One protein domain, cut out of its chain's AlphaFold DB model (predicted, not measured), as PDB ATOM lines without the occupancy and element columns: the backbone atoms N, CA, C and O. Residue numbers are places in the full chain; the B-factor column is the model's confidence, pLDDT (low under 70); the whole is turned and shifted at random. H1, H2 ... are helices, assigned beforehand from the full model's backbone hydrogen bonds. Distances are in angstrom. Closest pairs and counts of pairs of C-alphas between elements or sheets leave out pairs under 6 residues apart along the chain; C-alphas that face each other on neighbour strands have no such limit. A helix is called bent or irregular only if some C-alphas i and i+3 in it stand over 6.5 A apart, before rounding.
ATOM      1  N   TRP A   4     136.164  73.492  77.538       93.50
ATOM      2  CA  TRP A   4     135.176  74.243  76.760       93.50
ATOM      3  C   TRP A   4     135.080  75.720  77.151       93.50
ATOM      4  O   TRP A   4     134.929  76.578  76.289       93.50
ATOM      5  N   THR A   5     135.219  76.038  78.440       88.12
ATOM      6  CA  THR A   5     135.171  77.424  78.926       88.12
ATOM      7  C   THR A   5     136.386  78.216  78.456       88.12
ATOM      8  O   THR A   5     136.242  79.351  78.015       88.12
ATOM      9  N   LEU A   6     137.577  77.612  78.511       84.69
ATOM     10  CA  LEU A   6     138.804  78.242  78.019       84.69
ATOM     11  C   LEU A   6     138.775  78.412  76.499       84.69
ATOM     12  O   LEU A   6     139.195  79.451  75.999       84.69
ATOM     13  N   LEU A   7     138.233  77.427  75.778       91.19
ATOM     14  CA  LEU A   7     138.066  77.497  74.331       91.19
ATOM     15  C   LEU A   7     137.134  78.646  73.929       91.19
ATOM     16  O   LEU A   7     137.510  79.473  73.103       91.19
ATOM     17  N   LEU A   8     135.952  78.735  74.547       93.00
ATOM     18  CA  LEU A   8     134.998  79.813  74.283       93.00
ATOM     19  C   LEU A   8     135.585  81.186  74.626       93.00
ATOM     20  O   LEU A   8     135.445  82.125  73.845       93.00
ATOM     21  N   ALA A   9     136.289  81.299  75.756       88.06
ATOM     22  CA  ALA A   9     136.971  82.533  76.131       88.06
ATOM     23  C   ALA A   9     138.050  82.924  75.108       88.06
ATOM     24  O   ALA A   9     138.143  84.089  74.731       88.06
ATOM     25  N   HIS A  10     138.833  81.959  74.621       88.44
ATOM     26  CA  HIS A  10     139.861  82.200  73.611       88.44
ATOM     27  C   HIS A  10     139.264  82.632  72.267       88.44
ATOM     28  O   HIS A  10     139.754  83.582  71.661       88.44
ATOM     29  N   MET A  11     138.183  81.981  71.823       95.12
ATOM     30  CA  MET A  11     137.461  82.369  70.609       95.12
ATOM     31  C   MET A  11     136.939  83.802  70.713       95.12
ATOM     32  O   MET A  11     137.205  84.611  69.828       95.12
ATOM     33  N   LEU A  12     136.270  84.142  71.820       92.31
ATOM     34  CA  LEU A  12     135.756  85.490  72.054       92.31
ATOM     35  C   LEU A  12     136.881  86.535  72.049       92.31
ATOM     36  O   LEU A  12     136.734  87.603  71.452       92.31
ATOM     37  N   LEU A  13     138.015  86.211  72.676       89.12
ATOM     38  CA  LEU A  13     139.194  87.072  72.706       89.12
ATOM     39  C   LEU A  13     139.739  87.301  71.290       89.12
ATOM     40  O   LEU A  13     139.929  88.451  70.909       89.12
ATOM     41  N   MET A  14     139.925  86.244  70.494       92.50
ATOM     42  CA  MET A  14     140.442  86.347  69.123       92.50
ATOM     43  C   MET A  14     139.495  87.095  68.176       92.50
ATOM     44  O   MET A  14     139.943  87.859  67.322       92.50
ATOM     45  N   THR A  15     138.179  86.939  68.339       94.06
ATOM     46  CA  THR A  15     137.203  87.740  67.590       94.06
ATOM     47  C   THR A  15     137.300  89.218  67.967       94.06
ATOM     48  O   THR A  15     137.364  90.076  67.087       94.06
ATOM     49  N   GLY A  16     137.359  89.529  69.265       89.56
ATOM     50  CA  GLY A  16     137.485  90.904  69.745       89.56
ATOM     51  C   GLY A  16     138.775  91.582  69.277       89.56
ATOM     52  O   GLY A  16     138.737  92.720  68.807       89.56
ATOM     53  N   THR A  17     139.911  90.882  69.341       88.56
ATOM     54  CA  THR A  17     141.192  91.413  68.859       88.56
ATOM     55  C   THR A  17     141.183  91.624  67.350       88.56
ATOM     56  O   THR A  17     141.648  92.668  66.911       88.56
ATOM     57  N   GLY A  18     140.602  90.720  66.554       90.69
ATOM     58  CA  GLY A  18     140.478  90.899  65.102       90.69
ATOM     59  C   GLY A  18     139.659  92.138  64.711       90.69
ATOM     60  O   GLY A  18     140.058  92.900  63.824       90.69
ATOM     61  N   LEU A  19     138.551  92.383  65.420       89.81
ATOM     62  CA  LEU A  19     137.709  93.564  65.210       89.81
ATOM     63  C   LEU A  19     138.421  94.862  65.615       89.81
ATOM     64  O   LEU A  19     138.322  95.859  64.907       89.81
ATOM     65  N   ALA A  20     139.147  94.875  66.733       88.94
ATOM     66  CA  ALA A  20     139.815  96.085  67.211       88.94
ATOM     67  C   ALA A  20     141.116  96.383  66.447       88.94
ATOM     68  O   ALA A  20     141.328  97.503  65.984       88.94
ATOM     69  N   TYR A  21     141.984  95.380  66.309       89.00
ATOM     70  CA  TYR A  21     143.338  95.539  65.783       89.00
ATOM     71  C   TYR A  21     143.350  96.022  64.334       89.00
ATOM     72  O   TYR A  21     144.100  96.939  64.014       89.00
ATOM     73  N   SER A  22     142.489  95.460  63.476       90.25
ATOM     74  CA  SER A  22     142.408  95.862  62.066       90.25
ATOM     75  C   SER A  22     142.049  97.344  61.917       90.25
ATOM     76  O   SER A  22     142.737  98.074  61.211       90.25
ATOM     77  N   ASN A  23     141.048  97.817  62.663       91.38
ATOM     78  CA  ASN A  23     140.643  99.221  62.662       91.38
ATOM     79  C   ASN A  23     141.746 100.147  63.191       91.38
ATOM     80  O   ASN A  23     142.027 101.173  62.576       91.38
ATOM     81  N   ILE A  24     142.393  99.787  64.306       89.69
ATOM     82  CA  ILE A  24     143.493 100.585  64.873       89.69
ATOM     83  C   ILE A  24     144.652 100.677  63.876       89.69
ATOM     84  O   ILE A  24     145.175 101.767  63.655       89.69
ATOM     85  N   MET A  25     145.018  99.564  63.238       92.62
ATOM     86  CA  MET A  25     146.059  99.515  62.210       92.62
ATOM     87  C   MET A  25     145.711 100.427  61.026       92.62
ATOM     88  O   MET A  25     146.508 101.291  60.666       92.62
ATOM     89  N   THR A  26     144.508 100.294  60.458       93.44
ATOM     90  CA  THR A  26     144.058 101.107  59.319       93.44
ATOM     91  C   THR A  26     144.039 102.598  59.647       93.44
ATOM     92  O   THR A  26     144.556 103.391  58.865       93.44
ATOM     93  N   VAL A  27     143.493 102.988  60.804       92.06
ATOM     94  CA  VAL A  27     143.492 104.392  61.243       92.06
ATOM     95  C   VAL A  27     144.919 104.899  61.433       92.06
ATOM     96  O   VAL A  27     145.226 105.995  60.981       92.06
ATOM     97  N   THR A  28     145.802 104.105  62.047       92.25
ATOM     98  CA  THR A  28     147.201 104.501  62.271       92.25
ATOM     99  C   THR A  28     147.919 104.763  60.951       92.25
ATOM    100  O   THR A  28     148.487 105.836  60.766       92.25
ATOM    101  N   LEU A  29     147.846 103.828  60.001       95.44
ATOM    102  CA  LEU A  29     148.481 103.994  58.693       95.44
ATOM    103  C   LEU A  29     147.842 105.119  57.873       95.44
ATOM    104  O   LEU A  29     148.549 105.833  57.175       95.44
ATOM    105  N   GLY A  30     146.533 105.340  58.021       94.69
ATOM    106  CA  GLY A  30     145.822 106.442  57.372       94.69
ATOM    107  C   GLY A  30     146.251 107.842  57.829       94.69
ATOM    108  O   GLY A  30     145.907 108.816  57.168       94.69
ATOM    109  N   THR A  31     147.002 107.965  58.932       93.44
ATOM    110  CA  THR A  31     147.598 109.247  59.358       93.44
ATOM    111  C   THR A  31     148.925 109.570  58.668       93.44
ATOM    112  O   THR A  31     149.422 110.688  58.808       93.44
ATOM    113  N   LEU A  32     149.505 108.616  57.933       95.31
ATOM    114  CA  LEU A  32     150.794 108.762  57.263       95.31
ATOM    115  C   LEU A  32     150.621 109.125  55.778       95.31
ATOM    116  O   LEU A  32     149.628 108.735  55.157       95.31
ATOM    117  N   ILE A  43     156.990  98.915  61.104       96.12
ATOM    118  CA  ILE A  43     157.157  99.340  62.504       96.12
ATOM    119  C   ILE A  43     156.051  98.766  63.392       96.12
ATOM    120  O   ILE A  43     156.346  98.227  64.460       96.12
ATOM    121  N   LEU A  44     154.787  98.850  62.966       95.19
ATOM    122  CA  LEU A  44     153.660  98.337  63.746       95.19
ATOM    123  C   LEU A  44     153.772  96.825  63.968       95.19
ATOM    124  O   LEU A  44     153.608  96.363  65.098       95.19
ATOM    125  N   ASN A  45     154.144  96.065  62.937       94.62
ATOM    126  CA  ASN A  45     154.372  94.625  63.059       94.62
ATOM    127  C   ASN A  45     155.577  94.298  63.959       94.62
ATOM    128  O   ASN A  45     155.489  93.397  64.794       94.62
ATOM    129  N   THR A  46     156.687  95.038  63.851       96.81
ATOM    130  CA  THR A  46     157.858  94.855  64.728       96.81
ATOM    131  C   THR A  46     157.517  95.143  66.189       96.81
ATOM    132  O   THR A  46     157.857  94.349  67.066       96.81
ATOM    133  N   MET A  47     156.798  96.234  66.466       94.94
ATOM    134  CA  MET A  47     156.352  96.566  67.821       94.94
ATOM    135  C   MET A  47     155.374  95.523  68.359       94.94
ATOM    136  O   MET A  47     155.492  95.119  69.516       94.94
ATOM    137  N   GLN A  48     154.460  95.024  67.524       93.31
ATOM    138  CA  GLN A  48     153.540  93.958  67.911       93.31
ATOM    139  C   GLN A  48     154.293  92.686  68.317       93.31
ATOM    140  O   GLN A  48     154.006  92.112  69.368       93.31
ATOM    141  N   GLN A  49     155.275  92.258  67.520       96.06
ATOM    142  CA  GLN A  49     156.089  91.082  67.832       96.06
ATOM    143  C   GLN A  49     156.918  91.282  69.102       96.06
ATOM    144  O   GLN A  49     156.947  90.399  69.959       96.06
ATOM    145  N   PHE A  50     157.539  92.452  69.265       96.56
ATOM    146  CA  PHE A  50     158.310  92.784  70.461       96.56
ATOM    147  C   PHE A  50     157.449  92.744  71.731       96.56
ATOM    148  O   PHE A  50     157.813  92.092  72.717       96.56
ATOM    149  N   VAL A  51     156.283  93.394  71.707       94.00
ATOM    150  CA  VAL A  51     155.350  93.409  72.841       94.00
ATOM    151  C   VAL A  51     154.802  92.006  73.110       94.00
ATOM    152  O   VAL A  51     154.738  91.594  74.267       94.00
ATOM    153  N   GLY A  52     154.469  91.237  72.068       92.81
ATOM    154  CA  GLY A  52     153.989  89.859  72.200       92.81
ATOM    155  C   GLY A  52     155.022  88.917  72.828       92.81
ATOM    156  O   GLY A  52     154.697  88.158  73.748       92.81
ATOM    157  N   ALA A  53     156.281  89.006  72.395       96.44
ATOM    158  CA  ALA A  53     157.386  88.251  72.981       96.44
ATOM    159  C   ALA A  53     157.612  88.640  74.452       96.44
ATOM    160  O   ALA A  53     157.703  87.770  75.320       96.44
ATOM    161  N   SER A  54     157.616  89.942  74.746       96.44
ATOM    162  CA  SER A  54     157.784  90.467  76.106       96.44
ATOM    163  C   SER A  54     156.666  90.000  77.044       96.44
ATOM    164  O   SER A  54     156.938  89.509  78.140       96.44
ATOM    165  N   ALA A  55     155.405  90.080  76.608       93.62
ATOM    166  CA  ALA A  55     154.258  89.613  77.385       93.62
ATOM    167  C   ALA A  55     154.345  88.107  77.682       93.62
ATOM    168  O   ALA A  55     154.118  87.683  78.817       93.62
ATOM    169  N   THR A  56     154.740  87.308  76.686       94.69
ATOM    170  CA  THR A  56     154.928  85.859  76.844       94.69
ATOM    171  C   THR A  56     156.022  85.548  77.865       94.69
ATOM    172  O   THR A  56     155.813  84.716  78.747       94.69
ATOM    173  N   ALA A  57     157.159  86.248  77.804       97.12
ATOM    174  CA  ALA A  57     158.259  86.068  78.750       97.12
ATOM    175  C   ALA A  57     157.848  86.408  80.194       97.12
ATOM    176  O   ALA A  57     158.158  85.660  81.121       97.12
ATOM    177  N   ILE A  58     157.097  87.496  80.389       96.31
ATOM    178  CA  ILE A  58     156.594  87.899  81.709       96.31
ATOM    179  C   ILE A  58     155.649  86.833  82.282       96.31
ATOM    180  O   ILE A  58     155.815  86.415  83.429       96.31
ATOM    181  N   VAL A  59     154.689  86.348  81.487       95.94
ATOM    182  CA  VAL A  59     153.754  85.297  81.925       95.94
ATOM    183  C   VAL A  59     154.494  83.989  82.217       95.94
ATOM    184  O   VAL A  59     154.234  83.363  83.245       95.94
ATOM    185  N   ALA A  60     155.458  83.603  81.377       96.31
ATOM    186  CA  ALA A  60     156.286  82.419  81.595       96.31
ATOM    187  C   ALA A  60     157.096  82.516  82.897       96.31
ATOM    188  O   ALA A  60     157.184  81.544  83.647       96.31
ATOM    189  N   GLN A  61     157.633  83.696  83.215       96.50
ATOM    190  CA  GLN A  61     158.362  83.928  84.459       96.50
ATOM    191  C   GLN A  61     157.456  83.806  85.694       96.50
ATOM    192  O   GLN A  61     157.864  83.218  86.699       96.50
ATOM    193  N   ILE A  62     156.233  84.343  85.635       94.56
ATOM    194  CA  ILE A  62     155.233  84.196  86.706       94.56
ATOM    195  C   ILE A  62     154.886  82.719  86.892       94.56
ATOM    196  O   ILE A  62     154.951  82.203  88.007       94.56
ATOM    197  N   PHE A  63     154.587  82.031  85.791       94.81
ATOM    198  CA  PHE A  63     154.256  80.614  85.793       94.81
ATOM    199  C   PHE A  63     155.389  79.771  86.397       94.81
ATOM    200  O   PHE A  63     155.162  79.005  87.334       94.81
ATOM    201  N   SER A  64     156.628  79.985  85.947       95.19
ATOM    202  CA  SER A  64     157.814  79.288  86.456       95.19
ATOM    203  C   SER A  64     157.972  79.454  87.971       95.19
ATOM    204  O   SER A  64     158.099  78.465  88.691       95.19
ATOM    205  N   ARG A  65     157.842  80.684  88.491       94.81
ATOM    206  CA  ARG A  65     157.909  80.956  89.940       94.81
ATOM    207  C   ARG A  65     156.835  80.218  90.737       94.81
ATOM    208  O   ARG A  65     157.093  79.740  91.838       94.81
ATOM    209  N   THR A  66     155.617  80.131  90.212       94.62
ATOM    210  CA  THR A  66     154.508  79.485  90.930       94.62
ATOM    211  C   THR A  66     154.652  77.969  90.998       94.62
ATOM    212  O   THR A  66     154.367  77.390  92.047       94.62
ATOM    213  N   VAL A  67     155.151  77.348  89.924       93.56
ATOM    214  CA  VAL A  67     155.410  75.903  89.845       93.56
ATOM    215  C   VAL A  67     156.581  75.495  90.738       93.56
ATOM    216  O   VAL A  67     156.525  74.435  91.350       93.56
ATOM    217  N   THR A  68     157.615  76.331  90.874       92.75
ATOM    218  CA  THR A  68     158.742  76.040  91.778       92.75
ATOM    219  C   THR A  68     158.404  76.245  93.254       92.75
ATOM    220  O   THR A  68     158.993  75.589  94.107       92.75
ATOM    221  N   THR A  69     157.453  77.130  93.568       92.00
ATOM    222  CA  THR A  69     157.073  77.449  94.958       92.00
ATOM    223  C   THR A  69     156.049  76.465  95.541       92.00
ATOM    224  O   THR A  69     156.054  76.226  96.746       92.00
ATOM    225  N   HIS A  70     155.165  75.887  94.719       89.69
ATOM    226  CA  HIS A  70     154.068  75.027  95.184       89.69
ATOM    227  C   HIS A  70     154.165  73.624  94.577       89.69
ATOM    228  O   HIS A  70     154.203  73.472  93.358       89.69
ATOM    229  N   SER A  71     154.130  72.589  95.418       80.88
ATOM    230  CA  SER A  71     154.136  71.191  94.977       80.88
ATOM    231  C   SER A  71     152.749  70.705  94.517       80.88
ATOM    232  O   SER A  71     151.717  71.329  94.777       80.88
ATOM    233  N   ASN A  72     152.725  69.565  93.819       70.56
ATOM    234  CA  ASN A  72     151.526  68.766  93.518       70.56
ATOM    235  C   ASN A  72     150.411  69.500  92.745       70.56
ATOM    236  O   ASN A  72     149.318  69.712  93.268       70.56
ATOM    237  N   GLY A  73     150.674  69.890  91.488       80.31
ATOM    238  CA  GLY A  73     149.676  70.410  90.527       80.31
ATOM    239  C   GLY A  73     149.101  71.804  90.837       80.31
ATOM    240  O   GLY A  73     148.683  72.523  89.928       80.31
ATOM    241  N   THR A  74     149.154  72.226  92.100       89.38
ATOM    242  CA  THR A  74     148.661  73.516  92.596       89.38
ATOM    243  C   THR A  74     149.448  74.683  92.005       89.38
ATOM    244  O   THR A  74     148.850  75.678  91.600       89.38
ATOM    245  N   GLY A  75     150.772  74.543  91.866       90.56
ATOM    246  CA  GLY A  75     151.622  75.561  91.241       90.56
ATOM    247  C   GLY A  75     151.236  75.854  89.790       90.56
ATOM    248  O   GLY A  75     151.115  77.015  89.414       90.56
ATOM    249  N   THR A  76     150.935  74.817  89.001       90.50
ATOM    250  CA  THR A  76     150.455  74.958  87.617       90.50
ATOM    251  C   THR A  76     149.117  75.688  87.560       90.50
ATOM    252  O   THR A  76     148.952  76.612  86.768       90.50
ATOM    253  N   MET A  77     148.170  75.311  88.424       90.50
ATOM    254  CA  MET A  77     146.857  75.957  88.489       90.50
ATOM    255  C   MET A  77     146.976  77.449  88.826       90.50
ATOM    256  O   MET A  77     146.409  78.279  88.111       90.50
ATOM    257  N   LEU A  78     147.732  77.792  89.874       92.50
ATOM    258  CA  LEU A  78     147.934  79.177  90.303       92.50
ATOM    259  C   LEU A  78     148.699  79.991  89.253       92.50
ATOM    260  O   LEU A  78     148.296  81.105  88.932       92.50
ATOM    261  N   GLY A  79     149.755  79.424  88.668       92.50
ATOM    262  CA  GLY A  79     150.524  80.064  87.605       92.50
ATOM    263  C   GLY A  79     149.679  80.417  86.394       92.50
ATOM    264  O   GLY A  79     149.728  81.550  85.912       92.50
ATOM    265  N   SER A  80     148.860  79.471  85.927       91.56
ATOM    266  CA  SER A  80     147.928  79.717  84.825       91.56
ATOM    267  C   SER A  80     146.893  80.783  85.185       91.56
ATOM    268  O   SER A  80     146.622  81.661  84.368       91.56
ATOM    269  N   GLN A  81     146.342  80.752  86.403       91.50
ATOM    270  CA  GLN A  81     145.391  81.767  86.862       91.50
ATOM    271  C   GLN A  81     146.022  83.158  86.897       91.50
ATOM    272  O   GLN A  81     145.462  84.082  86.316       91.50
ATOM    273  N   TYR A  82     147.191  83.321  87.520       94.06
ATOM    274  CA  TYR A  82     147.873  84.615  87.584       94.06
ATOM    275  C   TYR A  82     148.256  85.141  86.201       94.06
ATOM    276  O   TYR A  82     148.096  86.334  85.948       94.06
ATOM    277  N   GLY A  83     148.690  84.267  85.287       92.81
ATOM    278  CA  GLY A  83     148.941  84.641  83.896       92.81
ATOM    279  C   GLY A  83     147.692  85.197  83.207       92.81
ATOM    280  O   GLY A  83     147.734  86.280  82.626       92.81
ATOM    281  N   VAL A  84     146.556  84.503  83.326       90.12
ATOM    282  CA  VAL A  84     145.275  84.955  82.755       90.12
ATOM    283  C   VAL A  84     144.793  86.253  83.410       90.12
ATOM    284  O   VAL A  84     144.349  87.156  82.700       90.12
ATOM    285  N   TRP A  85     144.912  86.390  84.734       91.62
ATOM    286  CA  TRP A  85     144.546  87.616  85.448       91.62
ATOM    287  C   TRP A  85     145.387  88.811  85.008       91.62
ATOM    288  O   TRP A  85     144.829  89.878  84.759       91.62
ATOM    289  N   LEU A  86     146.701  88.633  84.846       94.12
ATOM    290  CA  LEU A  86     147.589  89.680  84.346       94.12
ATOM    291  C   LEU A  86     147.188  90.125  82.934       94.12
ATOM    292  O   LEU A  86     147.029  91.319  82.689       94.12
ATOM    293  N   LEU A  87     146.991  89.176  82.013       90.81
ATOM    294  CA  LEU A  87     146.590  89.483  80.635       90.81
ATOM    295  C   LEU A  87     145.219  90.173  80.585       90.81
ATOM    296  O   LEU A  87     145.031  91.129  79.834       90.81
ATOM    297  N   THR A  88     144.282  89.742  81.431       89.25
ATOM    298  CA  THR A  88     142.960  90.368  81.556       89.25
ATOM    299  C   THR A  88     143.070  91.795  82.097       89.25
ATOM    300  O   THR A  88     142.431  92.701  81.567       89.25
ATOM    301  N   ALA A  89     143.913  92.033  83.105       92.88
ATOM    302  CA  ALA A  89     144.151  93.367  83.650       92.88
ATOM    303  C   ALA A  89     144.771  94.314  82.608       92.88
ATOM    304  O   ALA A  89     144.328  95.455  82.483       92.88
ATOM    305  N   LEU A  90     145.733  93.836  81.809       90.06
ATOM    306  CA  LEU A  90     146.304  94.603  80.695       90.06
ATOM    307  C   LEU A  90     145.248  94.938  79.631       90.06
ATOM    308  O   LEU A  90     145.212  96.064  79.133       90.06
ATOM    309  N   MET A  91     144.350  93.997  79.323       88.56
ATOM    310  CA  MET A  91     143.235  94.228  78.401       88.56
ATOM    311  C   MET A  91     142.259  95.288  78.933       88.56
ATOM    312  O   MET A  91     141.841  96.169  78.190       88.56
ATOM    313  N   LEU A  92     141.920  95.266  80.222       91.12
ATOM    314  CA  LEU A  92     141.090  96.315  80.827       91.12
ATOM    315  C   LEU A  92     141.805  97.673  80.831       91.12
ATOM    316  O   LEU A  92     141.189  98.698  80.539       91.12
ATOM    317  N   GLY A  93     143.114  97.683  81.098       92.31
ATOM    318  CA  GLY A  93     143.947  98.880  81.019       92.31
ATOM    319  C   GLY A  93     143.936  99.522  79.628       92.31
ATOM    320  O   GLY A  93     143.863 100.748  79.526       92.31
ATOM    321  N   SER A  94     143.927  98.722  78.556       87.62
ATOM    322  CA  SER A  94     143.836  99.241  77.184       87.62
ATOM    323  C   SER A  94     142.489  99.925  76.910       87.62
ATOM    324  O   SER A  94     142.461 100.997  76.307       87.62
ATOM    325  N   VAL A  95     141.381  99.387  77.439       88.81
ATOM    326  CA  VAL A  95     140.046 100.005  77.347       88.81
ATOM    327  C   VAL A  95     139.998 101.336  78.102       88.81
ATOM    328  O   VAL A  95     139.458 102.318  77.588       88.81
ATOM    329  N   VAL A  96     140.588 101.402  79.299       91.81
ATOM    330  CA  VAL A  96     140.679 102.649  80.079       91.81
ATOM    331  C   VAL A  96     141.530 103.688  79.349       91.81
ATOM    332  O   VAL A  96     141.127 104.846  79.246       91.81
ATOM    333  N   CYS A  97     142.672 103.277  78.795       89.31
ATOM    334  CA  CYS A  97     143.532 104.139  77.988       89.31
ATOM    335  C   CYS A  97     142.774 104.699  76.777       89.31
ATOM    336  O   CYS A  97     142.778 105.907  76.553       89.31
ATOM    337  N   PHE A  98     142.035 103.851  76.055       86.81
ATOM    338  CA  PHE A  98     141.197 104.280  74.936       86.81
ATOM    339  C   PHE A  98     140.150 105.319  75.362       86.81
ATOM    340  O   PHE A  98     139.996 106.355  74.713       86.81
ATOM    341  N   TRP A  99     139.467 105.088  76.484       89.69
ATOM    342  CA  TRP A  99     138.527 106.055  77.055       89.69
ATOM    343  C   TRP A  99     139.192 107.386  77.409       89.69
ATOM    344  O   TRP A  99     138.618 108.447  77.157       89.69
ATOM    345  N   PHE A 100     140.397 107.342  77.977       89.81
ATOM    346  CA  PHE A 100     141.158 108.535  78.325       89.81
ATOM    347  C   PHE A 100     141.572 109.323  77.076       89.81
ATOM    348  O   PHE A 100     141.318 110.523  77.004       89.81
ATOM    349  N   VAL A 101     142.120 108.650  76.060       87.56
ATOM    350  CA  VAL A 101     142.494 109.268  74.776       87.56
ATOM    351  C   VAL A 101     141.276 109.882  74.092       87.56
ATOM    352  O   VAL A 101     141.325 111.037  73.672       87.56
ATOM    353  N   LYS A 102     140.149 109.160  74.042       86.75
ATOM    354  CA  LYS A 102     138.895 109.681  73.487       86.75
ATOM    355  C   LYS A 102     138.466 110.974  74.183       86.75
ATOM    356  O   LYS A 102     138.111 111.935  73.505       86.75
ATOM    357  N   ARG A 103     138.522 111.025  75.519       88.06
ATOM    358  CA  ARG A 103     138.195 112.243  76.279       88.06
ATOM    359  C   ARG A 103     139.124 113.407  75.927       88.06
ATOM    360  O   ARG A 103     138.634 114.510  75.725       88.06
ATOM    361  N   GLN A 104     140.428 113.157  75.803       82.94
ATOM    362  CA  GLN A 104     141.420 114.181  75.444       82.94
ATOM    363  C   GLN A 104     141.168 114.780  74.052       82.94
ATOM    364  O   GLN A 104     141.309 115.988  73.862       82.94
ATOM    365  N   LEU A 105     140.768 113.947  73.088       77.44
ATOM    366  CA  LEU A 105     140.403 114.403  71.746       77.44
ATOM    367  C   LEU A 105     139.156 115.295  71.775       77.44
ATOM    368  O   LEU A 105     139.137 116.330  71.122       77.44
ATOM    369  N   GLN A 106     138.149 114.942  72.579       77.56
ATOM    370  CA  GLN A 106     136.920 115.732  72.709       77.56
ATOM    371  C   GLN A 106     137.129 117.081  73.405       77.56
ATOM    372  O   GLN A 106     136.393 118.013  73.129       77.56
ATOM    373  N   THR A 107     138.117 117.207  74.292       71.88
ATOM    374  CA  THR A 107     138.441 118.489  74.947       71.88
ATOM    375  C   THR A 107     139.248 119.456  74.079       71.88
ATOM    376  O   THR A 107     139.392 120.616  74.452       71.88
ATOM    377  N   LYS A 108     139.837 118.982  72.974       63.28
ATOM    378  CA  LYS A 108     140.654 119.795  72.055       63.28
ATOM    379  C   LYS A 108     139.906 120.203  70.778       63.28
ATOM    380  O   LYS A 108     140.447 121.010  70.026       63.28
TER     381      LYS A 108
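What this domain is: This is residues 4 to 32 and 43 to 108 of the 109 residues of the protein "Drug resistance MFS transporter, drug:H+ antiporter-2 (14 Spanner) (DHA2) family" of Weissella viridescens (UniProt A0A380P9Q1). Three long helices make a loose, open assembly: H2 and H3 form a helical hairpin joined at residues 70 to 73 and spread like a V, while H1 comes near H2 by the open end of that V. Residues 92 to 108 of H3 stick out at its far end, and most of H1 stands free. The printed part has 95 residues, with H1, H2 and H3 in that order and no named strand; the class is all helix. It is loose, with a radius of gyration of the C-alphas of 17.0 A, and spans 55 by 27 by 26 A.

How they stand to each other: H1, residues 4 to 30, is close to but not clearly touching H2, residues 43 to 69; their closest C-alphas, those of Met 25 and Leu 44, are 7.8 A apart. These two run opposite ways at a shallow tilt of 29 degrees. H2 touches H3, residues 74 to 108, through residues 59 to 69 of H2 and 74 to 86 of H3 alone; the closest C-alphas, of Val 67 and Gly 75, are 4.1 A apart. This hairpin runs opposite ways at a tilt of 35.4 degrees, only just steep. H1 and H3 are apart. Every O i to N i+4 pair is within hydrogen-bond range in H2 and H3, and 21 of 23 are in H1.

Where its parts are: H1 starts at C-alpha 4 (135.176, 74.243, 76.760) and is 39.1 A long; it is neither bent nor irregular, but only just: C-alphas 19 and 22 are 6.1 A apart. H2, also 39.1 A long, starts at C-alpha 43 (157.157, 99.340, 62.504). H3 is 51.3 A long and ends at C-alpha 108 (140.654, 119.795, 72.055).

The domain as a whole: The two C-alphas farthest apart, those of Asn 72 and Lys 108, are 56.4 A apart. Residues 33 to 42 are not printed, and C-alphas 32 and 43 are 12.5 A apart across this cut. The link from H2 to H3 is tight. Mean pLDDT of the printed part is 90.7; residue 108 is under 70.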